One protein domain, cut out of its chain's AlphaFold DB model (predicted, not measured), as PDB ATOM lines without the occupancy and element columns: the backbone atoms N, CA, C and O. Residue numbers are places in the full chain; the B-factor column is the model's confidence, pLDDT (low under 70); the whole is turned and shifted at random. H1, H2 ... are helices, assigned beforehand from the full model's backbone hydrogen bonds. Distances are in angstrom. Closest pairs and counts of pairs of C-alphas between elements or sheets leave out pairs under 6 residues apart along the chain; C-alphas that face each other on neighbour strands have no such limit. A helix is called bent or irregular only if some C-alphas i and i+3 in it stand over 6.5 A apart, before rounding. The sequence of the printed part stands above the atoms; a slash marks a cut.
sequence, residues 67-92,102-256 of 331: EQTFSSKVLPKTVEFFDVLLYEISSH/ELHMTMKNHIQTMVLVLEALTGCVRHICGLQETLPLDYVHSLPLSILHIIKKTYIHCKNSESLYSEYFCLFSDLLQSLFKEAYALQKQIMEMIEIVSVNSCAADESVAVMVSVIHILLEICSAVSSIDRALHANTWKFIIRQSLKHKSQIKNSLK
ATOM      1  N   GLU A  67     -91.792  52.467 -11.521       93.56
ATOM      2  CA  GLU A  67     -90.382  52.208 -11.769       93.56
ATOM      3  C   GLU A  67     -89.594  51.953 -10.477       93.56
ATOM      4  O   GLU A  67     -88.891  50.947 -10.343       93.56
ATOM      5  N   GLN A  68     -89.737  52.851  -9.499       92.69
ATOM      6  CA  GLN A  68     -88.965  52.827  -8.258       92.69
ATOM      7  C   GLN A  68     -89.398  51.688  -7.328       92.69
ATOM      8  O   GLN A  68     -88.561  51.076  -6.655       92.69
ATOM      9  N   THR A  69     -90.702  51.424  -7.264       91.75
ATOM     10  CA  THR A  69     -91.290  50.486  -6.298       91.75
ATOM     11  C   THR A  69     -91.403  49.065  -6.839       91.75
ATOM     12  O   THR A  69     -91.360  48.123  -6.048       91.75
ATOM     13  N   PHE A  70     -91.493  48.890  -8.162       93.94
ATOM     14  CA  PHE A  70     -91.775  47.600  -8.786       93.94
ATOM     15  C   PHE A  70     -90.773  47.231  -9.886       93.94
ATOM     16  O   PHE A  70     -90.005  46.283  -9.706       93.94
ATOM     17  N   SER A  71     -90.737  47.961 -11.006       93.75
ATOM     18  CA  SER A  71     -90.011  47.540 -12.219       93.75
ATOM     19  C   SER A  71     -88.519  47.331 -11.966       93.75
ATOM     20  O   SER A  71     -87.990  46.249 -12.228       93.75
ATOM     21  N   SER A  72     -87.858  48.308 -11.337       93.25
ATOM     22  CA  SER A  72     -86.426  48.241 -11.013       93.25
ATOM     23  C   SER A  72     -86.059  47.148  -9.999       93.25
ATOM     24  O   SER A  72     -84.885  46.802  -9.863       93.25
ATOM     25  N   LYS A  73     -87.037  46.592  -9.271       93.25
ATOM     26  CA  LYS A  73     -86.833  45.521  -8.278       93.25
ATOM     27  C   LYS A  73     -87.133  44.139  -8.850       93.25
ATOM     28  O   LYS A  73     -86.425  43.182  -8.537       93.25
ATOM     29  N   VAL A  74     -88.177  44.038  -9.667       94.75
ATOM     30  CA  VAL A  74     -88.666  42.769 -10.212       94.75
ATOM     31  C   VAL A  74     -87.898  42.385 -11.474       94.75
ATOM     32  O   VAL A  74     -87.370  41.276 -11.551       94.75
ATOM     33  N   LEU A  75     -87.754  43.299 -12.436       95.88
ATOM     34  CA  LEU A  75     -87.238  42.952 -13.763       95.88
ATOM     35  C   LEU A  75     -85.795  42.446 -13.785       95.88
ATOM     36  O   LEU A  75     -85.568  41.454 -14.477       95.88
ATOM     37  N   PRO A  76     -84.823  43.022 -13.045       94.88
ATOM     38  CA  PRO A  76     -83.457  42.499 -13.065       94.88
ATOM     39  C   PRO A  76     -83.393  41.032 -12.633       94.88
ATOM     40  O   PRO A  76     -82.689  40.232 -13.246       94.88
ATOM     41  N   LYS A  77     -84.193  40.653 -11.630       93.50
ATOM     42  CA  LYS A  77     -84.302  39.262 -11.182       93.50
ATOM     43  C   LYS A  77     -85.098  38.383 -12.130       93.50
ATOM     44  O   LYS A  77     -84.764  37.211 -12.260       93.50
ATOM     45  N   THR A  78     -86.106  38.920 -12.815       95.75
ATOM     46  CA  THR A  78     -86.805  38.182 -13.876       95.75
ATOM     47  C   THR A  78     -85.867  37.872 -15.039       95.75
ATOM     48  O   THR A  78     -85.875  36.752 -15.537       95.75
ATOM     49  N   VAL A  79     -85.026  38.832 -15.437       97.12
ATOM     50  CA  VAL A  79     -84.004  38.648 -16.477       97.12
ATOM     51  C   VAL A  79     -82.979  37.602 -16.049       97.12
ATOM     52  O   VAL A  79     -82.749  36.653 -16.790       97.12
ATOM     53  N   GLU A  80     -82.421  37.728 -14.842       95.44
ATOM     54  CA  GLU A  80     -81.476  36.750 -14.291       95.44
ATOM     55  C   GLU A  80     -82.089  35.343 -14.243       95.44
ATOM     56  O   GLU A  80     -81.485  34.387 -14.715       95.44
ATOM     57  N   PHE A  81     -83.318  35.222 -13.735       93.62
ATOM     58  CA  PHE A  81     -84.058  33.962 -13.695       93.62
ATOM     59  C   PHE A  81     -84.220  33.345 -15.089       93.62
ATOM     60  O   PHE A  81     -83.964  32.157 -15.275       93.62
ATOM     61  N   PHE A  82     -84.609  34.152 -16.074       96.56
ATOM     62  CA  PHE A  82     -84.793  33.692 -17.444       96.56
ATOM     63  C   PHE A  82     -83.473  33.242 -18.091       96.56
ATOM     64  O   PHE A  82     -83.433  32.214 -18.768       96.56
ATOM     65  N   ASP A  83     -82.387  33.984 -17.860       97.38
ATOM     66  CA  ASP A  83     -81.056  33.640 -18.362       97.38
ATOM     67  C   ASP A  83     -80.524  32.341 -17.732       97.38
ATOM     68  O   ASP A  83     -79.929  31.528 -18.443       97.38
ATOM     69  N   VAL A  84     -80.782  32.100 -16.439       95.31
ATOM     70  CA  VAL A  84     -80.414  30.838 -15.775       95.31
ATOM     71  C   VAL A  84     -81.184  29.656 -16.366       95.31
ATOM     72  O   VAL A  84     -80.559  28.658 -16.716       95.31
ATOM     73  N   LEU A  85     -82.503  29.773 -16.572       94.75
ATOM     74  CA  LEU A  85     -83.294  28.707 -17.208       94.75
ATOM     75  C   LEU A  85     -82.763  28.357 -18.605       94.75
ATOM     76  O   LEU A  85     -82.632  27.184 -18.952       94.75
ATOM     77  N   LEU A  86     -82.421  29.368 -19.405       96.25
ATOM     78  CA  LEU A  86     -81.839  29.164 -20.731       96.25
ATOM     79  C   LEU A  86     -80.462  28.503 -20.683       96.25
ATOM     80  O   LEU A  86     -80.159  27.653 -21.527       96.25
ATOM     81  N   TYR A  87     -79.629  28.904 -19.725       95.69
ATOM     82  CA  TYR A  87     -78.330  28.287 -19.502       95.69
ATOM     83  C   TYR A  87     -78.489  26.811 -19.133       95.69
ATOM     84  O   TYR A  87     -77.885  25.963 -19.785       95.69
ATOM     85  N   GLU A  88     -79.364  26.501 -18.173       94.75
ATOM     86  CA  GLU A  88     -79.658  25.130 -17.763       94.75
ATOM     87  C   GLU A  88     -80.199  24.303 -18.932       94.75
ATOM     88  O   GLU A  88     -79.739  23.188 -19.152       94.75
ATOM     89  N   ILE A  89     -81.130  24.824 -19.733       95.25
ATOM     90  CA  ILE A  89     -81.615  24.120 -20.931       95.25
ATOM     91  C   ILE A  89     -80.457  23.799 -21.880       95.25
ATOM     92  O   ILE A  89     -80.360  22.679 -22.373       95.25
ATOM     93  N   SER A  90     -79.572  24.767 -22.118       94.19
ATOM     94  CA  SER A  90     -78.449  24.595 -23.042       94.19
ATOM     95  C   SER A  90     -77.435  23.574 -22.518       94.19
ATOM     96  O   SER A  90     -76.986  22.728 -23.283       94.19
ATOM     97  N   SER A  91     -77.123  23.594 -21.218       92.94
ATOM     98  CA  SER A  91     -76.190  22.639 -20.606       92.94
ATOM     99  C   SER A  91     -76.748  21.217 -20.544       92.94
ATOM    100  O   SER A  91     -76.005  20.247 -20.666       92.94
ATOM    101  N   HIS A  92     -78.058  21.083 -20.333       92.56
ATOM    102  CA  HIS A  92     -78.731  19.788 -20.270       92.56
ATOM    103  C   HIS A  92     -78.993  19.193 -21.660       92.56
ATOM    104  O   HIS A  92     -79.033  17.971 -21.790       92.56
ATOM    105  N   GLU A 102     -86.264  11.597 -16.777       93.50
ATOM    106  CA  GLU A 102     -86.237  12.661 -15.769       93.50
ATOM    107  C   GLU A 102     -85.673  13.962 -16.351       93.50
ATOM    108  O   GLU A 102     -86.260  15.032 -16.177       93.50
ATOM    109  N   LEU A 103     -84.586  13.873 -17.122       93.38
ATOM    110  CA  LEU A 103     -84.013  15.026 -17.810       93.38
ATOM    111  C   LEU A 103     -84.973  15.604 -18.852       93.38
ATOM    112  O   LEU A 103     -85.143  16.823 -18.918       93.38
ATOM    113  N   HIS A 104     -85.654  14.745 -19.620       93.44
ATOM    114  CA  HIS A 104     -86.689  15.189 -20.557       93.44
ATOM    115  C   HIS A 104     -87.778  15.991 -19.841       93.44
ATOM    116  O   HIS A 104     -88.165  17.062 -20.311       93.44
ATOM    117  N   MET A 105     -88.259  15.500 -18.697       93.81
ATOM    118  CA  MET A 105     -89.274  16.190 -17.904       93.81
ATOM    119  C   MET A 105     -88.765  17.511 -17.328       93.81
ATOM    120  O   MET A 105     -89.463  18.520 -17.426       93.81
ATOM    121  N   THR A 106     -87.545  17.546 -16.797       93.50
ATOM    122  CA  THR A 106     -86.922  18.774 -16.283       93.50
ATOM    123  C   THR A 106     -86.795  19.838 -17.373       93.50
ATOM    124  O   THR A 106     -87.225  20.975 -17.182       93.50
ATOM    125  N   MET A 107     -86.316  19.470 -18.565       93.94
ATOM    126  CA  MET A 107     -86.214  20.401 -19.692       93.94
ATOM    127  C   MET A 107     -87.582  20.894 -20.169       93.94
ATOM    128  O   MET A 107     -87.751  22.090 -20.408       93.94
ATOM    129  N   LYS A 108     -88.588  20.009 -20.249       95.56
ATOM    130  CA  LYS A 108     -89.973  20.411 -20.552       95.56
ATOM    131  C   LYS A 108     -90.497  21.418 -19.530       95.56
ATOM    132  O   LYS A 108     -91.079  22.426 -19.922       95.56
ATOM    133  N   ASN A 109     -90.241  21.188 -18.244       95.12
ATOM    134  CA  ASN A 109     -90.637  22.098 -17.172       95.12
ATOM    135  C   ASN A 109     -89.929  23.455 -17.278       95.12
ATOM    136  O   ASN A 109     -90.571  24.484 -17.069       95.12
ATOM    137  N   HIS A 110     -88.644  23.493 -17.644       95.31
ATOM    138  CA  HIS A 110     -87.919  24.751 -17.854       95.31
ATOM    139  C   HIS A 110     -88.480  25.545 -19.037       95.31
ATOM    140  O   HIS A 110     -88.783  26.729 -18.883       95.31
ATOM    141  N   ILE A 111     -88.715  24.897 -20.185       97.12
ATOM    142  CA  ILE A 111     -89.320  25.559 -21.352       97.12
ATOM    143  C   ILE A 111     -90.729  26.059 -21.004       97.12
ATOM    144  O   ILE A 111     -91.059  27.208 -21.285       97.12
ATOM    145  N   GLN A 112     -91.546  25.243 -20.330       97.06
ATOM    146  CA  GLN A 112     -92.880  25.652 -19.881       97.06
ATOM    147  C   GLN A 112     -92.823  26.831 -18.898       97.06
ATOM    148  O   GLN A 112     -93.652  27.734 -18.958       97.06
ATOM    149  N   THR A 113     -91.834  26.858 -18.008       96.12
ATOM    150  CA  THR A 113     -91.628  27.976 -17.078       96.12
ATOM    151  C   THR A 113     -91.299  29.257 -17.839       96.12
ATOM    152  O   THR A 113     -91.874  30.303 -17.544       96.12
ATOM    153  N   MET A 114     -90.444  29.184 -18.863       97.69
ATOM    154  CA  MET A 114     -90.155  30.330 -19.730       97.69
ATOM    155  C   MET A 114     -91.411  30.845 -20.444       97.69
ATOM    156  O   MET A 114     -91.607  32.057 -20.493       97.69
ATOM    157  N   VAL A 115     -92.282  29.954 -20.941       98.31
ATOM    158  CA  VAL A 115     -93.585  30.328 -21.533       98.31
ATOM    159  C   VAL A 115     -94.403  31.159 -20.539       98.31
ATOM    160  O   VAL A 115     -94.822  32.267 -20.861       98.31
ATOM    161  N   LEU A 116     -94.544  30.683 -19.300       97.12
ATOM    162  CA  LEU A 116     -95.323  31.367 -18.260       97.12
ATOM    163  C   LEU A 116     -94.711  32.717 -17.843       97.12
ATOM    164  O   LEU A 116     -95.441  33.653 -17.516       97.12
ATOM    165  N   VAL A 117     -93.379  32.856 -17.880       97.19
ATOM    166  CA  VAL A 117     -92.712  34.153 -17.663       97.19
ATOM    167  C   VAL A 117     -93.065  35.140 -18.778       97.19
ATOM    168  O   VAL A 117     -93.369  36.298 -18.489       97.19
ATOM    169  N   LEU A 118     -93.060  34.700 -20.041       98.50
ATOM    170  CA  LEU A 118     -93.438  35.544 -21.181       98.50
ATOM    171  C   LEU A 118     -94.908  35.979 -21.100       98.50
ATOM    172  O   LEU A 118     -95.208  37.150 -21.344       98.50
ATOM    173  N   GLU A 119     -95.811  35.079 -20.706       97.69
ATOM    174  CA  GLU A 119     -97.232  35.387 -20.489       97.69
ATOM    175  C   GLU A 119     -97.421  36.456 -19.403       97.69
ATOM    176  O   GLU A 119     -98.103  37.462 -19.626       97.69
ATOM    177  N   ALA A 120     -96.763  36.284 -18.250       96.38
ATOM    178  CA  ALA A 120     -96.837  37.227 -17.135       96.38
ATOM    179  C   ALA A 120     -96.300  38.614 -17.530       96.38
ATOM    180  O   ALA A 120     -96.954  39.636 -17.296       96.38
ATOM    181  N   LEU A 121     -95.152  38.659 -18.220       97.88
ATOM    182  CA  LEU A 121     -94.592  39.901 -18.758       97.88
ATOM    183  C   LEU A 121     -95.523  40.545 -19.790       97.88
ATOM    184  O   LEU A 121     -95.665  41.766 -19.808       97.88
ATOM    185  N   THR A 122     -96.202  39.749 -20.615       98.06
ATOM    186  CA  THR A 122     -97.157  40.270 -21.600       98.06
ATOM    187  C   THR A 122     -98.339  40.928 -20.897       98.06
ATOM    188  O   THR A 122     -98.751  42.023 -21.283       98.06
ATOM    189  N   GLY A 123     -98.862  40.297 -19.840       96.00
ATOM    190  CA  GLY A 123     -99.887  40.879 -18.976       96.00
ATOM    191  C   GLY A 123     -99.439  42.201 -18.347       96.00
ATOM    192  O   GLY A 123    -100.177  43.183 -18.414       96.00
ATOM    193  N   CYS A 124     -98.207  42.246 -17.831       95.81
ATOM    194  CA  CYS A 124     -97.600  43.442 -17.247       95.81
ATOM    195  C   CYS A 124     -97.551  44.613 -18.244       95.81
ATOM    196  O   CYS A 124     -98.097  45.683 -17.975       95.81
ATOM    197  N   VAL A 125     -96.977  44.404 -19.434       96.75
ATOM    198  CA  VAL A 125     -96.884  45.466 -20.453       96.75
ATOM    199  C   VAL A 125     -98.270  45.896 -20.926       96.75
ATOM    200  O   VAL A 125     -98.525  47.089 -21.070       96.75
ATOM    201  N   ARG A 126     -99.188  44.946 -21.139       96.12
ATOM    202  CA  ARG A 126    -100.564  45.249 -21.558       96.12
ATOM    203  C   ARG A 126    -101.280  46.127 -20.540       96.12
ATOM    204  O   ARG A 126    -101.969  47.064 -20.933       96.12
ATOM    205  N   HIS A 127    -101.116  45.827 -19.253       94.62
ATOM    206  CA  HIS A 127    -101.679  46.635 -18.183       94.62
ATOM    207  C   HIS A 127    -101.125  48.064 -18.227       94.62
ATOM    208  O   HIS A 127    -101.906  49.009 -18.275       94.62
ATOM    209  N   ILE A 128     -99.798  48.217 -18.314       94.25
ATOM    210  CA  ILE A 128     -99.129  49.526 -18.373       94.25
ATOM    211  C   ILE A 128     -99.601  50.345 -19.583       94.25
ATOM    212  O   ILE A 128     -99.929  51.521 -19.432       94.25
ATOM    213  N   CYS A 129     -99.708  49.730 -20.766       93.44
ATOM    214  CA  CYS A 129    -100.250  50.385 -21.962       93.44
ATOM    215  C   CYS A 129    -101.695  50.872 -21.785       93.44
ATOM    216  O   CYS A 129    -102.112  51.800 -22.471       93.44
ATOM    217  N   GLY A 130    -102.468  50.237 -20.902       92.56
ATOM    218  CA  GLY A 130    -103.850  50.613 -20.612       92.56
ATOM    219  C   GLY A 130    -103.998  51.793 -19.649       92.56
ATOM    220  O   GLY A 130    -105.111  52.286 -19.490       92.56
ATOM    221  N   LEU A 131    -102.917  52.247 -19.002       90.19
ATOM    222  CA  LEU A 131    -102.990  53.289 -17.973       90.19
ATOM    223  C   LEU A 131    -103.112  54.704 -18.552       90.19
ATOM    224  O   LEU A 131    -103.803  55.536 -17.965       90.19
ATOM    225  N   GLN A 132    -102.432  55.001 -19.667       88.19
ATOM    226  CA  GLN A 132    -102.399  56.338 -20.279       88.19
ATOM    227  C   GLN A 132    -102.190  56.274 -21.798       88.19
ATOM    228  O   GLN A 132    -101.533  55.370 -22.305       88.19
ATOM    229  N   GLU A 133    -102.690  57.283 -22.522       88.25
ATOM    230  CA  GLU A 133    -102.481  57.421 -23.976       88.25
ATOM    231  C   GLU A 133    -101.029  57.752 -24.348       88.25
ATOM    232  O   GLU A 133    -100.560  57.395 -25.427       88.25
ATOM    233  N   THR A 134    -100.313  58.457 -23.468       90.88
ATOM    234  CA  THR A 134     -98.886  58.771 -23.615       90.88
ATOM    235  C   THR A 134     -98.155  58.398 -22.338       90.88
ATOM    236  O   THR A 134     -98.594  58.746 -21.247       90.88
ATOM    237  N   LEU A 135     -97.033  57.692 -22.478       91.31
ATOM    238  CA  LEU A 135     -96.314  57.088 -21.360       91.31
ATOM    239  C   LEU A 135     -94.940  57.750 -21.182       91.31
ATOM    240  O   LEU A 135     -94.075  57.572 -22.043       91.31
ATOM    241  N   PRO A 136     -94.694  58.511 -20.104       91.19
ATOM    242  CA  PRO A 136     -93.366  59.054 -19.834       91.19
ATOM    243  C   PRO A 136     -92.344  57.927 -19.662       91.19
ATOM    244  O   PRO A 136     -92.539  57.049 -18.819       91.19
ATOM    245  N   LEU A 137     -91.251  57.951 -20.435       90.62
ATOM    246  CA  LEU A 137     -90.225  56.904 -20.354       90.62
ATOM    247  C   LEU A 137     -89.641  56.777 -18.941       90.62
ATOM    248  O   LEU A 137     -89.348  55.670 -18.507       90.62
ATOM    249  N   ASP A 138     -89.533  57.883 -18.206       88.94
ATOM    250  CA  ASP A 138     -88.961  57.923 -16.856       88.94
ATOM    251  C   ASP A 138     -89.696  56.984 -15.877       88.94
ATOM    252  O   ASP A 138     -89.073  56.426 -14.974       88.94
ATOM    253  N   TYR A 139     -90.994  56.741 -16.098       92.06
ATOM    254  CA  TYR A 139     -91.835  55.865 -15.272       92.06
ATOM    255  C   TYR A 139     -91.725  54.375 -15.616       92.06
ATOM    256  O   TYR A 139     -92.293  53.546 -14.906       92.06
ATOM    257  N   VAL A 140     -91.038  54.029 -16.709       93.25
ATOM    258  CA  VAL A 140     -90.936  52.649 -17.212       93.25
ATOM    259  C   VAL A 140     -89.567  52.331 -17.823       93.25
ATOM    260  O   VAL A 140     -89.452  51.411 -18.630       93.25
ATOM    261  N   HIS A 141     -88.518  53.096 -17.521       91.94
ATOM    262  CA  HIS A 141     -87.266  53.064 -18.283       91.94
ATOM    263  C   HIS A 141     -86.533  51.712 -18.221       91.94
ATOM    264  O   HIS A 141     -85.818  51.371 -19.167       91.94
ATOM    265  N   SER A 142     -86.730  50.907 -17.168       93.25
ATOM    266  CA  SER A 142     -86.155  49.555 -17.081       93.25
ATOM    267  C   SER A 142     -86.920  48.513 -17.908       93.25
ATOM    268  O   SER A 142     -86.359  47.464 -18.257       93.25
ATOM    269  N   LEU A 143     -88.181  48.792 -18.258       95.50
ATOM    270  CA  LEU A 143     -89.097  47.836 -18.876       95.50
ATOM    271  C   LEU A 143     -88.707  47.458 -20.316       95.50
ATOM    272  O   LEU A 143     -88.554  46.260 -20.578       95.50
ATOM    273  N   PRO A 144     -88.480  48.412 -21.249       96.25
ATOM    274  CA  PRO A 144     -88.147  48.089 -22.633       96.25
ATOM    275  C   PRO A 144     -86.913  47.200 -22.755       96.25
ATOM    276  O   PRO A 144     -86.953  46.189 -23.448       96.25
ATOM    277  N   LEU A 145     -85.820  47.546 -22.069       97.31
ATOM    278  CA  LEU A 145     -84.550  46.832 -22.223       97.31
ATOM    279  C   LEU A 145     -84.615  45.421 -21.630       97.31
ATOM    280  O   LEU A 145     -84.168  44.473 -22.276       97.31
ATOM    281  N   SER A 146     -85.226  45.269 -20.452       98.25
ATOM    282  CA  SER A 146     -85.383  43.964 -19.793       98.25
ATOM    283  C   SER A 146     -86.228  43.004 -20.633       98.25
ATOM    284  O   SER A 146     -85.853  41.852 -20.853       98.25
ATOM    285  N   ILE A 147     -87.351  43.491 -21.162       98.44
ATOM    286  CA  ILE A 147     -88.274  42.678 -21.959       98.44
ATOM    287  C   ILE A 147     -87.681  42.342 -23.325       98.44
ATOM    288  O   ILE A 147     -87.744  41.190 -23.754       98.44
ATOM    289  N   LEU A 148     -87.053  43.309 -24.000       98.69
ATOM    290  CA  LEU A 148     -86.401  43.055 -25.285       98.69
ATOM    291  C   LEU A 148     -85.228  42.075 -25.150       98.69
ATOM    292  O   LEU A 148     -85.019  41.268 -26.054       98.69
ATOM    293  N   HIS A 149     -84.498  42.080 -24.031       98.69
ATOM    294  CA  HIS A 149     -83.481  41.061 -23.754       98.69
ATOM    295  C   HIS A 149     -84.085  39.653 -23.687       98.69
ATOM    296  O   HIS A 149     -83.614  38.759 -24.392       98.69
ATOM    297  N   ILE A 150     -85.161  39.471 -22.917       98.75
ATOM    298  CA  ILE A 150     -85.869  38.186 -22.790       98.75
ATOM    299  C   ILE A 150     -86.417  37.718 -24.148       98.75
ATOM    300  O   ILE A 150     -86.208  36.566 -24.537       98.75
ATOM    301  N   ILE A 151     -87.045  38.615 -24.916       98.81
ATOM    302  CA  ILE A 151     -87.536  38.319 -26.272       98.81
ATOM    303  C   ILE A 151     -86.379  37.873 -27.174       98.81
ATOM    304  O   ILE A 151     -86.463  36.834 -27.829       98.81
ATOM    305  N   LYS A 152     -85.276  38.634 -27.192       98.75
ATOM    306  CA  LYS A 152     -84.089  38.323 -27.998       98.75
ATOM    307  C   LYS A 152     -83.555  36.934 -27.681       98.75
ATOM    308  O   LYS A 152     -83.344  36.130 -28.587       98.75
ATOM    309  N   LYS A 153     -83.342  36.652 -26.398       98.62
ATOM    310  CA  LYS A 153     -82.838  35.364 -25.920       98.62
ATOM    311  C   LYS A 153     -83.773  34.217 -26.299       98.62
ATOM    312  O   LYS A 153     -83.300  33.189 -26.780       98.62
ATOM    313  N   THR A 154     -85.084  34.432 -26.187       98.69
ATOM    314  CA  THR A 154     -86.096  33.465 -26.627       98.69
ATOM    315  C   THR A 154     -85.985  33.157 -28.115       98.69
ATOM    316  O   THR A 154     -85.892  31.991 -28.491       98.69
ATOM    317  N   TYR A 155     -85.932  34.172 -28.981       98.62
ATOM    318  CA  TYR A 155     -85.835  33.929 -30.422       98.62
ATOM    319  C   TYR A 155     -84.516  33.296 -30.843       98.62
ATOM    320  O   TYR A 155     -84.525  32.441 -31.724       98.62
ATOM    321  N   ILE A 156     -83.398  33.660 -30.211       98.25
ATOM    322  CA  ILE A 156     -82.111  32.988 -30.443       98.25
ATOM    323  C   ILE A 156     -82.215  31.506 -30.067       98.25
ATOM    324  O   ILE A 156     -81.772  30.649 -30.832       98.25
ATOM    325  N   HIS A 157     -82.839  31.189 -28.931       97.94
ATOM    326  CA  HIS A 157     -83.071  29.807 -28.532       97.94
ATOM    327  C   HIS A 157     -83.950  29.061 -29.548       97.94
ATOM    328  O   HIS A 157     -83.564  27.994 -30.018       97.94
ATOM    329  N   CYS A 158     -85.080  29.644 -29.970       97.81
ATOM    330  CA  CYS A 158     -85.932  29.062 -31.009       97.81
ATOM    331  C   CYS A 158     -85.173  28.846 -32.328       97.81
ATOM    332  O   CYS A 158     -85.297  27.778 -32.921       97.81
ATOM    333  N   LYS A 159     -84.348  29.810 -32.763       96.88
ATOM    334  CA  LYS A 159     -83.521  29.713 -33.980       96.88
ATOM    335  C   LYS A 159     -82.594  28.501 -33.951       96.88
ATOM    336  O   LYS A 159     -82.444  27.818 -34.956       96.88
ATOM    337  N   ASN A 160     -81.976  28.260 -32.799       96.62
ATOM    338  CA  ASN A 160     -80.950  27.236 -32.625       96.62
ATOM    339  C   ASN A 160     -81.523  25.896 -32.138       96.62
ATOM    340  O   ASN A 160     -80.780  24.924 -32.026       96.62
ATOM    341  N   SER A 161     -82.820  25.835 -31.835       96.00
ATOM    342  CA  SER A 161     -83.457  24.685 -31.186       96.00
ATOM    343  C   SER A 161     -83.328  23.383 -31.979       96.00
ATOM    344  O   SER A 161     -83.039  22.349 -31.387       96.00
ATOM    345  N   GLU A 162     -83.458  23.426 -33.308       94.62
ATOM    346  CA  GLU A 162     -83.290  22.244 -34.166       94.62
ATOM    347  C   GLU A 162     -81.885  21.641 -34.021       94.62
ATOM    348  O   GLU A 162     -81.746  20.444 -33.786       94.62
ATOM    349  N   SER A 163     -80.842  22.479 -34.045       94.88
ATOM    350  CA  SER A 163     -79.468  22.025 -33.803       94.88
ATOM    351  C   SER A 163     -79.216  21.612 -32.351       94.88
ATOM    352  O   SER A 163     -78.521  20.632 -32.106       94.88
ATOM    353  N   LEU A 164     -79.785  22.341 -31.388       95.56
ATOM    354  CA  LEU A 164     -79.542  22.132 -29.962       95.56
ATOM    355  C   LEU A 164     -80.136  20.807 -29.475       95.56
ATOM    356  O   LEU A 164     -79.488  20.086 -28.726       95.56
ATOM    357  N   TYR A 165     -81.356  20.485 -29.906       95.31
ATOM    358  CA  TYR A 165     -82.051  19.263 -29.497       95.31
ATOM    359  C   TYR A 165     -81.806  18.087 -30.447       95.31
ATOM    360  O   TYR A 165     -82.022  16.942 -30.052       95.31
ATOM    361  N   SER A 166     -81.344  18.346 -31.677       93.19
ATOM    362  CA  SER A 166     -80.986  17.320 -32.662       93.19
ATOM    363  C   SER A 166     -82.095  16.263 -32.829       93.19
ATOM    364  O   SER A 166     -83.241  16.609 -33.113       93.19
ATOM    365  N   GLU A 167     -81.802  14.975 -32.627       93.62
ATOM    366  CA  GLU A 167     -82.774  13.880 -32.766       93.62
ATOM    367  C   GLU A 167     -83.959  13.960 -31.782       93.62
ATOM    368  O   GLU A 167     -85.028  13.410 -32.049       93.62
ATOM    369  N   TYR A 168     -83.806  14.698 -30.678       94.00
ATOM    370  CA  TYR A 168     -84.835  14.895 -29.654       94.00
ATOM    371  C   TYR A 168     -85.711  16.126 -29.908       94.00
ATOM    372  O   TYR A 168     -86.630  16.384 -29.132       94.00
ATOM    373  N   PHE A 169     -85.481  16.881 -30.989       94.75
ATOM    374  CA  PHE A 169     -86.233  18.101 -31.307       94.75
ATOM    375  C   PHE A 169     -87.756  17.895 -31.274       94.75
ATOM    376  O   PHE A 169     -88.484  18.679 -30.658       94.75
ATOM    377  N   CYS A 170     -88.239  16.796 -31.859       94.62
ATOM    378  CA  CYS A 170     -89.664  16.462 -31.893       94.62
ATOM    379  C   CYS A 170     -90.287  16.281 -30.497       94.62
ATOM    380  O   CYS A 170     -91.496  16.430 -30.355       94.62
ATOM    381  N   LEU A 171     -89.501  15.987 -29.454       94.88
ATOM    382  CA  LEU A 171     -90.015  15.853 -28.084       94.88
ATOM    383  C   LEU A 171     -90.399  17.197 -27.453       94.88
ATOM    384  O   LEU A 171     -91.176  17.218 -26.494       94.88
ATOM    385  N   PHE A 172     -89.846  18.298 -27.969       96.44
ATOM    386  CA  PHE A 172     -90.011  19.647 -27.426       96.44
ATOM    387  C   PHE A 172     -90.740  20.595 -28.390       96.44
ATOM    388  O   PHE A 172     -90.991  21.742 -28.024       96.44
ATOM    389  N   SER A 173     -91.113  20.142 -29.594       96.50
ATOM    390  CA  SER A 173     -91.663  20.992 -30.663       96.50
ATOM    391  C   SER A 173     -92.886  21.803 -30.234       96.50
ATOM    392  O   SER A 173     -92.955  22.998 -30.516       96.50
ATOM    393  N   ASP A 174     -93.821  21.189 -29.510       97.75
ATOM    394  CA  ASP A 174     -95.063  21.849 -29.085       97.75
ATOM    395  C   ASP A 174     -94.795  22.946 -28.042       97.75
ATOM    396  O   ASP A 174     -95.388  24.031 -28.082       97.75
ATOM    397  N   LEU A 175     -93.846  22.697 -27.133       98.12
ATOM    398  CA  LEU A 175     -93.415  23.674 -26.135       98.12
ATOM    399  C   LEU A 175     -92.625  24.812 -26.783       98.12
ATOM    400  O   LEU A 175     -92.870  25.971 -26.467       98.12
ATOM    401  N   LEU A 176     -91.740  24.511 -27.734       98.12
ATOM    402  CA  LEU A 176     -91.002  25.521 -28.498       98.12
ATOM    403  C   LEU A 176     -91.937  26.388 -29.342       98.12
ATOM    404  O   LEU A 176     -91.742  27.599 -29.438       98.12
ATOM    405  N   GLN A 177     -92.984  25.794 -29.916       98.06
ATOM    406  CA  GLN A 177     -94.007  26.540 -30.636       98.06
ATOM    407  C   GLN A 177     -94.794  27.461 -29.694       98.06
ATOM    408  O   GLN A 177     -95.086  28.600 -30.060       98.06
ATOM    409  N   SER A 178     -95.129  26.987 -28.493       98.56
ATOM    410  CA  SER A 178     -95.798  27.797 -27.465       98.56
ATOM    411  C   SER A 178     -94.899  28.944 -26.998       98.56
ATOM    412  O   SER A 178     -95.325  30.096 -26.984       98.56
ATOM    413  N   LEU A 179     -93.617  28.661 -26.762       98.62
ATOM    414  CA  LEU A 179     -92.602  29.648 -26.404       98.62
ATOM    415  C   LEU A 179     -92.454  30.735 -27.478       98.62
ATOM    416  O   LEU A 179     -92.445  31.923 -27.162       98.62
ATOM    417  N   PHE A 180     -92.403  30.346 -28.754       98.56
ATOM    418  CA  PHE A 180     -92.343  31.297 -29.863       98.56
ATOM    419  C   PHE A 180     -93.598  32.180 -29.944       98.56
ATOM    420  O   PHE A 180     -93.490  33.387 -30.179       98.56
ATOM    421  N   LYS A 181     -94.791  31.599 -29.747       98.56
ATOM    422  CA  LYS A 181     -96.065  32.337 -29.757       98.56
ATOM    423  C   LYS A 181     -96.125  33.378 -28.642       98.56
ATOM    424  O   LYS A 181     -96.487  34.520 -28.924       98.56
ATOM    425  N   GLU A 182     -95.717  33.021 -27.429       98.75
ATOM    426  CA  GLU A 182     -95.710  33.963 -26.306       98.75
ATOM    427  C   GLU A 182     -94.624  35.032 -26.453       98.75
ATOM    428  O   GLU A 182     -94.874  36.205 -26.181       98.75
ATOM    429  N   ALA A 183     -93.459  34.694 -27.013       98.75
ATOM    430  CA  ALA A 183     -92.455  35.699 -27.368       98.75
ATOM    431  C   ALA A 183     -92.993  36.698 -28.404       98.75
ATOM    432  O   ALA A 183     -92.759  37.900 -28.286       98.75
ATOM    433  N   TYR A 184     -93.756  36.221 -29.393       98.56
ATOM    434  CA  TYR A 184     -94.421  37.074 -30.378       98.56
ATOM    435  C   TYR A 184     -95.496  37.969 -29.753       98.56
ATOM    436  O   TYR A 184     -95.558  39.160 -30.072       98.56
ATOM    437  N   ALA A 185     -96.318  37.429 -28.850       98.62
ATOM    438  CA  ALA A 185     -97.314  38.207 -28.118       98.62
ATOM    439  C   ALA A 185     -96.651  39.312 -27.280       98.62
ATOM    440  O   ALA A 185     -97.053  40.477 -27.374       98.62
ATOM    441  N   LEU A 186     -95.582  38.972 -26.553       98.75
ATOM    442  CA  LEU A 186     -94.801  39.918 -25.764       98.75
ATOM    443  C   LEU A 186     -94.133  40.981 -26.643       98.75
ATOM    444  O   LEU A 186     -94.220  42.169 -26.332       98.75
ATOM    445  N   GLN A 187     -93.522  40.584 -27.769       98.62
ATOM    446  CA  GLN A 187     -92.902  41.519 -28.713       98.62
ATOM    447  C   GLN A 187     -93.929  42.514 -29.257       98.62
ATOM    448  O   GLN A 187     -93.680  43.720 -29.277       98.62
ATOM    449  N   LYS A 188     -95.104  42.034 -29.670       98.12
ATOM    450  CA  LYS A 188     -96.179  42.911 -30.135       98.12
ATOM    451  C   LYS A 188     -96.572  43.911 -29.044       98.12
ATOM    452  O   LYS A 188     -96.646  45.108 -29.319       98.12
ATOM    453  N   GLN A 189     -96.762  43.434 -27.816       98.06
ATOM    454  CA  GLN A 189     -97.202  44.270 -26.705       98.06
ATOM    455  C   GLN A 189     -96.161  45.331 -26.315       98.06
ATOM    456  O   GLN A 189     -96.523  46.483 -26.080       98.06
ATOM    457  N   ILE A 190     -94.867  44.984 -26.292       98.19
ATOM    458  CA  ILE A 190     -93.803  45.951 -25.979       98.19
ATOM    459  C   ILE A 190     -93.598  46.968 -27.103       98.19
ATOM    460  O   ILE A 190     -93.321  48.133 -26.830       98.19
ATOM    461  N   MET A 191     -93.787  46.575 -28.365       97.62
ATOM    462  CA  MET A 191     -93.746  47.514 -29.491       97.62
ATOM    463  C   MET A 191     -94.889  48.533 -29.421       97.62
ATOM    464  O   MET A 191     -94.661  49.709 -29.699       97.62
ATOM    465  N   GLU A 192     -96.093  48.112 -29.020       96.38
ATOM    466  CA  GLU A 192     -97.215  49.026 -28.752       96.38
ATOM    467  C   GLU A 192     -96.868  50.018 -27.633       96.38
ATOM    468  O   GLU A 192     -97.081  51.218 -27.800       96.38
ATOM    469  N   MET A 193     -96.254  49.544 -26.543       96.25
ATOM    470  CA  MET A 193     -95.799  50.412 -25.453       96.25
ATOM    471  C   MET A 193     -94.778  51.447 -25.939       96.25
ATOM    472  O   MET A 193     -94.943  52.640 -25.715       96.25
ATOM    473  N   ILE A 194     -93.737  51.010 -26.650       96.19
ATOM    474  CA  ILE A 194     -92.687  51.899 -27.173       96.19
ATOM    475  C   ILE A 194     -93.275  52.946 -28.143       96.19
ATOM    476  O   ILE A 194     -92.794  54.077 -28.202       96.19
ATOM    477  N   GLU A 195     -94.337  52.613 -28.883       94.19
ATOM    478  CA  GLU A 195     -95.010  53.561 -29.781       94.19
ATOM    479  C   GLU A 195     -95.678  54.720 -29.019       94.19
ATOM    480  O   GLU A 195     -95.648  55.851 -29.511       94.19
ATOM    481  N   ILE A 196     -96.215  54.480 -27.816       93.56
ATOM    482  CA  ILE A 196     -96.868  55.507 -26.979       93.56
ATOM    483  C   ILE A 196     -95.919  56.189 -25.983       93.56
ATOM    484  O   ILE A 196     -96.296  57.170 -25.337       93.56
ATOM    485  N   VAL A 197     -94.681  55.704 -25.864       91.38
ATOM    486  CA  VAL A 197     -93.678  56.311 -24.988       91.38
ATOM    487  C   VAL A 197     -93.294  57.713 -25.474       91.38
ATOM    488  O   VAL A 197     -93.059  57.949 -26.668       91.38
ATOM    489  N   SER A 198     -93.200  58.644 -24.523       87.88
ATOM    490  CA  SER A 198     -92.681  59.994 -24.712       87.88
ATOM    491  C   SER A 198     -91.270  60.122 -24.125       87.88
ATOM    492  O   SER A 198     -90.983  59.696 -23.006       87.88
ATOM    493  N   VAL A 199     -90.363  60.702 -24.916       82.06
ATOM    494  CA  VAL A 199     -88.973  60.977 -24.524       82.06
ATOM    495  C   VAL A 199     -88.905  62.428 -24.069       82.06
ATOM    496  O   VAL A 199     -89.071  63.336 -24.889       82.06
ATOM    497  N   ASN A 200     -88.696  62.647 -22.772       69.69
ATOM    498  CA  ASN A 200     -88.664  63.982 -22.187       69.69
ATOM    499  C   ASN A 200     -87.441  64.766 -22.696       69.69
ATOM    500  O   ASN A 200     -86.318  64.267 -22.690       69.69
ATOM    501  N   SER A 201     -87.644  66.002 -23.154       59.88
ATOM    502  CA  SER A 201     -86.574  66.836 -23.721       59.88
ATOM    503  C   SER A 201     -85.632  67.425 -22.667       59.88
ATOM    504  O   SER A 201     -84.550  67.882 -23.023       59.88
ATOM    505  N   CYS A 202     -86.022  67.416 -21.388       54.94
ATOM    506  CA  CYS A 202     -85.243  67.995 -20.287       54.94
ATOM    507  C   CYS A 202     -84.243  67.003 -19.651       54.94
ATOM    508  O   CYS A 202     -83.223  67.425 -19.118       54.94
ATOM    509  N   ALA A 203     -84.504  65.692 -19.748       54.91
ATOM    510  CA  ALA A 203     -83.653  64.595 -19.255       54.91
ATOM    511  C   ALA A 203     -82.922  63.869 -20.408       54.91
ATOM    512  O   ALA A 203     -82.676  62.665 -20.357       54.91
ATOM    513  N   ALA A 204     -82.645  64.604 -21.490       62.06
ATOM    514  CA  ALA A 204     -82.492  64.062 -22.837       62.06
ATOM    515  C   ALA A 204     -81.466  62.926 -22.979       62.06
ATOM    516  O   ALA A 204     -81.726  62.014 -23.753       62.06
ATOM    517  N   ASP A 205     -80.348  62.933 -22.254       72.69
ATOM    518  CA  ASP A 205     -79.247  62.005 -22.539       72.69
ATOM    519  C   ASP A 205     -79.558  60.548 -22.152       72.69
ATOM    520  O   ASP A 205     -79.317  59.637 -22.951       72.69
ATOM    521  N   GLU A 206     -80.153  60.303 -20.980       82.62
ATOM    522  CA  GLU A 206     -80.464  58.939 -20.520       82.62
ATOM    523  C   GLU A 206     -81.656  58.343 -21.279       82.62
ATOM    524  O   GLU A 206     -81.571  57.231 -21.806       82.62
ATOM    525  N   SER A 207     -82.746  59.102 -21.431       85.69
ATOM    526  CA  SER A 207     -83.926  58.664 -22.185       85.69
ATOM    527  C   SER A 207     -83.594  58.399 -23.665       85.69
ATOM    528  O   SER A 207     -84.103  57.447 -24.265       85.69
ATOM    529  N   VAL A 208     -82.700  59.201 -24.265       88.00
ATOM    530  CA  VAL A 208     -82.177  58.963 -25.622       88.00
ATOM    531  C   VAL A 208     -81.325  57.701 -25.673       88.00
ATOM    532  O   VAL A 208     -81.497  56.907 -26.601       88.00
ATOM    533  N   ALA A 209     -80.444  57.477 -24.694       90.69
ATOM    534  CA  ALA A 209     -79.619  56.273 -24.634       90.69
ATOM    535  C   ALA A 209     -80.470  54.995 -24.544       90.69
ATOM    536  O   ALA A 209     -80.178  54.010 -25.234       90.69
ATOM    537  N   VAL A 210     -81.561  55.023 -23.771       92.12
ATOM    538  CA  VAL A 210     -82.529  53.918 -23.702       92.12
ATOM    539  C   VAL A 210     -83.166  53.672 -25.069       92.12
ATOM    540  O   VAL A 210     -83.141  52.542 -25.552       92.12
ATOM    541  N   MET A 211     -83.665  54.709 -25.749       93.00
ATOM    542  CA  MET A 211     -84.291  54.549 -27.071       93.00
ATOM    543  C   MET A 211     -83.319  54.061 -28.153       93.00
ATOM    544  O   MET A 211     -83.688  53.240 -28.994       93.00
ATOM    545  N   VAL A 212     -82.067  54.520 -28.128       94.00
ATOM    546  CA  VAL A 212     -81.006  54.015 -29.014       94.00
ATOM    547  C   VAL A 212     -80.751  52.530 -28.753       94.00
ATOM    548  O   VAL A 212     -80.706  51.736 -29.693       94.00
ATOM    549  N   SER A 213     -80.651  52.140 -27.482       95.88
ATOM    550  CA  SER A 213     -80.450  50.745 -27.079       95.88
ATOM    551  C   SER A 213     -81.629  49.860 -27.491       95.88
ATOM    552  O   SER A 213     -81.419  48.779 -28.036       95.88
ATOM    553  N   VAL A 214     -82.865  50.344 -27.332       96.69
ATOM    554  CA  VAL A 214     -84.086  49.678 -27.811       96.69
ATOM    555  C   VAL A 214     -84.004  49.388 -29.310       96.69
ATOM    556  O   VAL A 214     -84.246  48.256 -29.724       96.69
ATOM    557  N   ILE A 215     -83.625  50.375 -30.130       96.88
ATOM    558  CA  ILE A 215     -83.510  50.194 -31.587       96.88
ATOM    559  C   ILE A 215     -82.441  49.149 -31.931       96.88
ATOM    560  O   ILE A 215     -82.678  48.300 -32.791       96.88
ATOM    561  N   HIS A 216     -81.290  49.172 -31.258       97.25
ATOM    562  CA  HIS A 216     -80.220  48.206 -31.511       97.25
ATOM    563  C   HIS A 216     -80.581  46.781 -31.075       97.25
ATOM    564  O   HIS A 216     -80.354  45.844 -31.838       97.25
ATOM    565  N   ILE A 217     -81.233  46.601 -29.924       98.25
ATOM    566  CA  ILE A 217     -81.711  45.274 -29.511       98.25
ATOM    567  C   ILE A 217     -82.797  44.771 -30.471       98.25
ATOM    568  O   ILE A 217     -82.821  43.589 -30.810       98.25
ATOM    569  N   LEU A 218     -83.672  45.653 -30.966       98.12
ATOM    570  CA  LEU A 218     -84.658  45.286 -31.982       98.12
ATOM    571  C   LEU A 218     -84.005  44.845 -33.296       98.12
ATOM    572  O   LEU A 218     -84.522  43.917 -33.909       98.12
ATOM    573  N   LEU A 219     -82.881  45.440 -33.718       97.62
ATOM    574  CA  LEU A 219     -82.105  44.954 -34.871       97.62
ATOM    575  C   LEU A 219     -81.572  43.536 -34.634       97.62
ATOM    576  O   LEU A 219     -81.691  42.685 -35.515       97.62
ATOM    577  N   GLU A 220     -81.046  43.253 -33.441       97.88
ATOM    578  CA  GLU A 220     -80.600  41.901 -33.077       97.88
ATOM    579  C   GLU A 220     -81.766  40.898 -33.093       97.88
ATOM    580  O   GLU A 220     -81.633  39.805 -33.645       97.88
ATOM    581  N   ILE A 221     -82.933  41.279 -32.558       98.25
ATOM    582  CA  ILE A 221     -84.168  40.483 -32.648       98.25
ATOM    583  C   ILE A 221     -84.552  40.255 -34.113       98.25
ATOM    584  O   ILE A 221     -84.870  39.133 -34.495       98.25
ATOM    585  N   CYS A 222     -84.493  41.300 -34.940       97.25
ATOM    586  CA  CYS A 222     -84.811  41.258 -36.366       97.25
ATOM    587  C   CYS A 222     -83.952  40.214 -37.100       97.25
ATOM    588  O   CYS A 222     -84.482  39.360 -37.810       97.25
ATOM    589  N   SER A 223     -82.645  40.203 -36.821       95.56
ATOM    590  CA  SER A 223     -81.703  39.203 -37.334       95.56
ATOM    591  C   SER A 223     -81.960  37.788 -36.788       95.56
ATOM    592  O   SER A 223     -81.800  36.792 -37.503       95.56
ATOM    593  N   ALA A 224     -82.391  37.658 -35.531       96.06
ATOM    594  CA  ALA A 224     -82.741  36.361 -34.951       96.06
ATOM    595  C   ALA A 224     -83.971  35.736 -35.636       96.06
ATOM    596  O   ALA A 224     -83.968  34.544 -35.932       96.06
ATOM    597  N   VAL A 225     -84.996  36.537 -35.943       96.44
ATOM    598  CA  VAL A 225     -86.255  36.049 -36.537       96.44
ATOM    599  C   VAL A 225     -86.219  35.926 -38.062       96.44
ATOM    600  O   VAL A 225     -87.138  35.343 -38.637       96.44
ATOM    601  N   SER A 226     -85.177  36.436 -38.726       93.81
ATOM    602  CA  SER A 226     -85.093  36.529 -40.193       93.81
ATOM    603  C   SER A 226     -85.250  35.190 -40.919       93.81
ATOM    604  O   SER A 226     -85.877  35.130 -41.981       93.81
ATOM    605  N   SER A 227     -84.742  34.108 -40.323       89.25
ATOM    606  CA  SER A 227     -84.851  32.738 -40.832       89.25
ATOM    607  C   SER A 227     -86.034  31.954 -40.258       89.25
ATOM    608  O   SER A 227     -86.339  30.882 -40.770       89.25
ATOM    609  N   ILE A 228     -86.693  32.467 -39.212       92.50
ATOM    610  CA  ILE A 228     -87.777  31.773 -38.504       92.50
ATOM    611  C   ILE A 228     -89.136  32.180 -39.077       92.50
ATOM    612  O   ILE A 228     -89.903  31.334 -39.533       92.50
ATOM    613  N   ASP A 229     -89.433  33.483 -39.086       94.75
ATOM    614  CA  ASP A 229     -90.730  34.005 -39.516       94.75
ATOM    615  C   ASP A 229     -90.568  35.304 -40.314       94.75
ATOM    616  O   ASP A 229     -90.176  36.357 -39.807       94.75
ATOM    617  N   ARG A 230     -90.914  35.235 -41.603       91.44
ATOM    618  CA  ARG A 230     -90.747  36.352 -42.547       91.44
ATOM    619  C   ARG A 230     -91.687  37.524 -42.264       91.44
ATOM    620  O   ARG A 230     -91.343  38.662 -42.582       91.44
ATOM    621  N   ALA A 231     -92.885  37.260 -41.743       93.62
ATOM    622  CA  ALA A 231     -93.862  38.307 -41.462       93.62
ATOM    623  C   ALA A 231     -93.435  39.101 -40.226       93.62
ATOM    624  O   ALA A 231     -93.428  40.333 -40.259       93.62
ATOM    625  N   LEU A 232     -93.006  38.398 -39.177       96.06
ATOM    626  CA  LEU A 232     -92.392  38.986 -37.996       96.06
ATOM    627  C   LEU A 232     -91.137  39.776 -38.371       96.06
ATOM    628  O   LEU A 232     -91.037  40.940 -38.001       96.06
ATOM    629  N   HIS A 233     -90.246  39.206 -39.189       95.94
ATOM    630  CA  HIS A 233     -89.045  39.889 -39.671       95.94
ATOM    631  C   HIS A 233     -89.367  41.246 -40.329       95.94
ATOM    632  O   HIS A 233     -88.851  42.286 -39.915       95.94
ATOM    633  N   ALA A 234     -90.294  41.267 -41.295       95.69
ATOM    634  CA  ALA A 234     -90.706  42.498 -41.967       95.69
ATOM    635  C   ALA A 234     -91.392  43.505 -41.020       95.69
ATOM    636  O   ALA A 234     -91.168  44.715 -41.127       95.69
ATOM    637  N   ASN A 235     -92.218  43.028 -40.084       96.50
ATOM    638  CA  ASN A 235     -92.904  43.878 -39.110       96.50
ATOM    639  C   ASN A 235     -91.928  44.529 -38.122       96.50
ATOM    640  O   ASN A 235     -92.047  45.727 -37.855       96.50
ATOM    641  N   THR A 236     -90.939  43.775 -37.637       97.69
ATOM    642  CA  THR A 236     -89.870  44.293 -36.775       97.69
ATOM    643  C   THR A 236     -89.075  45.375 -37.509       97.69
ATOM    644  O   THR A 236     -88.902  46.470 -36.976       97.69
ATOM    645  N   TRP A 237     -88.709  45.150 -38.776       97.31
ATOM    646  CA  TRP A 237     -88.049  46.167 -39.605       97.31
ATOM    647  C   TRP A 237     -88.869  47.443 -39.777       97.31
ATOM    648  O   TRP A 237     -88.362  48.554 -39.599       97.31
ATOM    649  N   LYS A 238     -90.160  47.298 -40.093       96.25
ATOM    650  CA  LYS A 238     -91.078  48.433 -40.239       96.25
ATOM    651  C   LYS A 238     -91.107  49.286 -38.969       96.25
ATOM    652  O   LYS A 238     -91.143  50.514 -39.054       96.25
ATOM    653  N   PHE A 239     -91.085  48.640 -37.809       97.56
ATOM    654  CA  PHE A 239     -91.068  49.319 -36.522       97.56
ATOM    655  C   PHE A 239     -89.726  49.994 -36.227       97.56
ATOM    656  O   PHE A 239     -89.724  51.167 -35.865       97.56
ATOM    657  N   ILE A 240     -88.597  49.319 -36.464       97.06
ATOM    658  CA  ILE A 240     -87.246  49.889 -36.313       97.06
ATOM    659  C   ILE A 240     -87.110  51.184 -37.112       97.06
ATOM    660  O   ILE A 240     -86.674  52.209 -36.581       97.06
ATOM    661  N   ILE A 241     -87.526  51.162 -38.381       95.12
ATOM    662  CA  ILE A 241     -87.481  52.334 -39.260       95.12
ATOM    663  C   ILE A 241     -88.377  53.437 -38.710       95.12
ATOM    664  O   ILE A 241     -87.936  54.579 -38.595       95.12
ATOM    665  N   ARG A 242     -89.612  53.107 -38.318       94.50
ATOM    666  CA  ARG A 242     -90.541  54.087 -37.750       94.50
ATOM    667  C   ARG A 242     -89.973  54.749 -36.495       94.50
ATOM    668  O   ARG A 242     -89.943  55.974 -36.451       94.50
ATOM    669  N   GLN A 243     -89.493  53.978 -35.519       93.81
ATOM    670  CA  GLN A 243     -88.961  54.525 -34.266       93.81
ATOM    671  C   GLN A 243     -87.687  55.343 -34.493       93.81
ATOM    672  O   GLN A 243     -87.543  56.435 -33.940       93.81
ATOM    673  N   SER A 244     -86.815  54.885 -35.397       92.88
ATOM    674  CA  SER A 244     -85.621  55.635 -35.794       92.88
ATOM    675  C   SER A 244     -85.960  57.005 -36.391       92.88
ATOM    676  O   SER A 244     -85.225  57.974 -36.204       92.88
ATOM    677  N   LEU A 245     -87.068  57.097 -37.135       90.38
ATOM    678  CA  LEU A 245     -87.518  58.338 -37.760       90.38
ATOM    679  C   LEU A 245     -88.343  59.222 -36.814       90.38
ATOM    680  O   LEU A 245     -88.213  60.444 -36.886       90.38
ATOM    681  N   LYS A 246     -89.143  58.626 -35.919       89.12
ATOM    682  CA  LYS A 246     -89.942  59.324 -34.895       89.12
ATOM    683  C   LYS A 246     -89.049  60.159 -33.977       89.12
ATOM    684  O   LYS A 246     -89.310  61.341 -33.782       89.12
ATOM    685  N   HIS A 247     -87.950  59.578 -33.501       85.56
ATOM    686  CA  HIS A 247     -87.014  60.228 -32.575       85.56
ATOM    687  C   HIS A 247     -85.765  60.792 -33.266       85.56
ATOM    688  O   HIS A 247     -84.761  61.076 -32.611       85.56
ATOM    689  N   LYS A 248     -85.805  60.972 -34.596       85.19
ATOM    690  CA  LYS A 248     -84.620  61.259 -35.424       85.19
ATOM    691  C   LYS A 248     -83.768  62.427 -34.928       85.19
ATOM    692  O   LYS A 248     -82.552  62.347 -35.017       85.19
ATOM    693  N   SER A 249     -84.376  63.513 -34.446       85.19
ATOM    694  CA  SER A 249     -83.650  64.711 -34.002       85.19
ATOM    695  C   SER A 249     -82.873  64.462 -32.713       85.19
ATOM    696  O   SER A 249     -81.807  65.038 -32.538       85.19
ATOM    697  N   GLN A 250     -83.393  63.588 -31.852       84.00
ATOM    698  CA  GLN A 250     -82.839  63.278 -30.538       84.00
ATOM    699  C   GLN A 250     -81.750  62.199 -30.634       84.00
ATOM    700  O   GLN A 250     -80.717  62.307 -29.988       84.00
ATOM    701  N   ILE A 251     -81.940  61.184 -31.489       85.75
ATOM    702  CA  ILE A 251     -81.042  60.016 -31.556       85.75
ATOM    703  C   ILE A 251     -79.972  60.096 -32.661       85.75
ATOM    704  O   ILE A 251     -79.112  59.222 -32.727       85.75
ATOM    705  N   LYS A 252     -80.003  61.113 -33.541       83.50
ATOM    706  CA  LYS A 252     -79.159  61.223 -34.758       83.50
ATOM    707  C   LYS A 252     -77.670  60.955 -34.526       83.50
ATOM    708  O   LYS A 252     -77.023  60.346 -35.374       83.50
ATOM    709  N   ASN A 253     -77.118  61.482 -33.437       84.62
ATOM    710  CA  ASN A 253     -75.676  61.428 -33.187       84.62
ATOM    711  C   ASN A 253     -75.255  60.143 -32.461       84.62
ATOM    712  O   ASN A 253     -74.092  59.759 -32.542       84.62
ATOM    713  N   SER A 254     -76.197  59.479 -31.790       88.56
ATOM    714  CA  SER A 254     -75.935  58.312 -30.942       88.56
ATOM    715  C   SER A 254     -76.321  56.994 -31.618       88.56
ATOM    716  O   SER A 254     -75.751  55.951 -31.307       88.56
ATOM    717  N   LEU A 255     -77.278  57.022 -32.552       91.81
ATOM    718  CA  LEU A 255     -77.724  55.833 -33.270       91.81
ATOM    719  C   LEU A 255     -76.662  55.382 -34.282       91.81
ATOM    720  O   LEU A 255     -76.267  56.148 -35.169       91.81
ATOM    721  N   LYS A 256     -76.244  54.112 -34.218       93.31
ATOM    722  CA  LYS A 256     -75.317  53.537 -35.208       93.31
ATOM    723  C   LYS A 256     -76.057  53.237 -36.504       93.31
ATOM    724  O   LYS A 256     -76.513  52.131 -36.778       93.31
TER     725      LYS A 256
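AT A GLANCE: This is residues 67 to 92 and 102 to 256 of the 331 residues of an uncharacterized protein of Anolis carolinensis (UniProt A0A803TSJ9). The longest helix, H3, folds back on itself into arms H3a and H3b, the core of an elongated up-and-down bundle of H1, H2, H3a, H3b, H4 and H5, each running against the one before. H1 and H2 pack on one side of this core; H4 packs on H3a from the other, in a hairpin with H5, and short H6 packs on H4. The printed part has 181 residues, with six named helices, H1 to H6 in chain order, and no named strand: all helix, compact, radius of gyration of the C-alphas 16.9 A, spans 55 by 35 by 26 A.

HOW THE PARTS SIT: Begin at H3, residues 142 to 196, assigned as one helix by its hydrogen bonds but bent: C-alphas 164 and 167 are 9.3 A apart. H3a, residues 142 to 164, touches H3b, residues 167 to 196, opposite ways at a shallow tilt of 24 degrees; their closest C-alphas, Ile 151 and Ala 183, are 5.7 A apart. H2, residues 102 to 129, touches H3b (closest C-alphas Thr 122 and Leu 186, 4.8 A). H1, residues 67 to 92, touches H3a (Ser 72 and Ser 142, 6.2 A). H4, residues 204 to 225, touches H3a (Lys 152 and Ile 221, 5.1 A), and its residues 215 to 225 alone touch H5, residues 230 to 246 (Cys 222 and His 233, 5.5 A). H6, residues 248 to 251, touches H4 (Val 208 and Ile 251, 6.1 A). Every O i to N i+4 pair is within hydrogen-bond range in H2, H4 and H5; in H1 17 of 22, in H3a 17 of 19, in H3b 22 of 26.

IN THESE COORDINATES: Find C-alpha 67 at (-90.382, 52.208, -11.769), where H1 begins; H3b, 44.3 A long, ends at C-alpha 196, (-96.868, 55.507, -26.979).

THE WHOLE: Residues 93 to 101 are not printed, an 11.3 A gap between C-alphas 92 and 102. The link from H2 to H3 is long; residues 200 to 204 are under pLDDT 70.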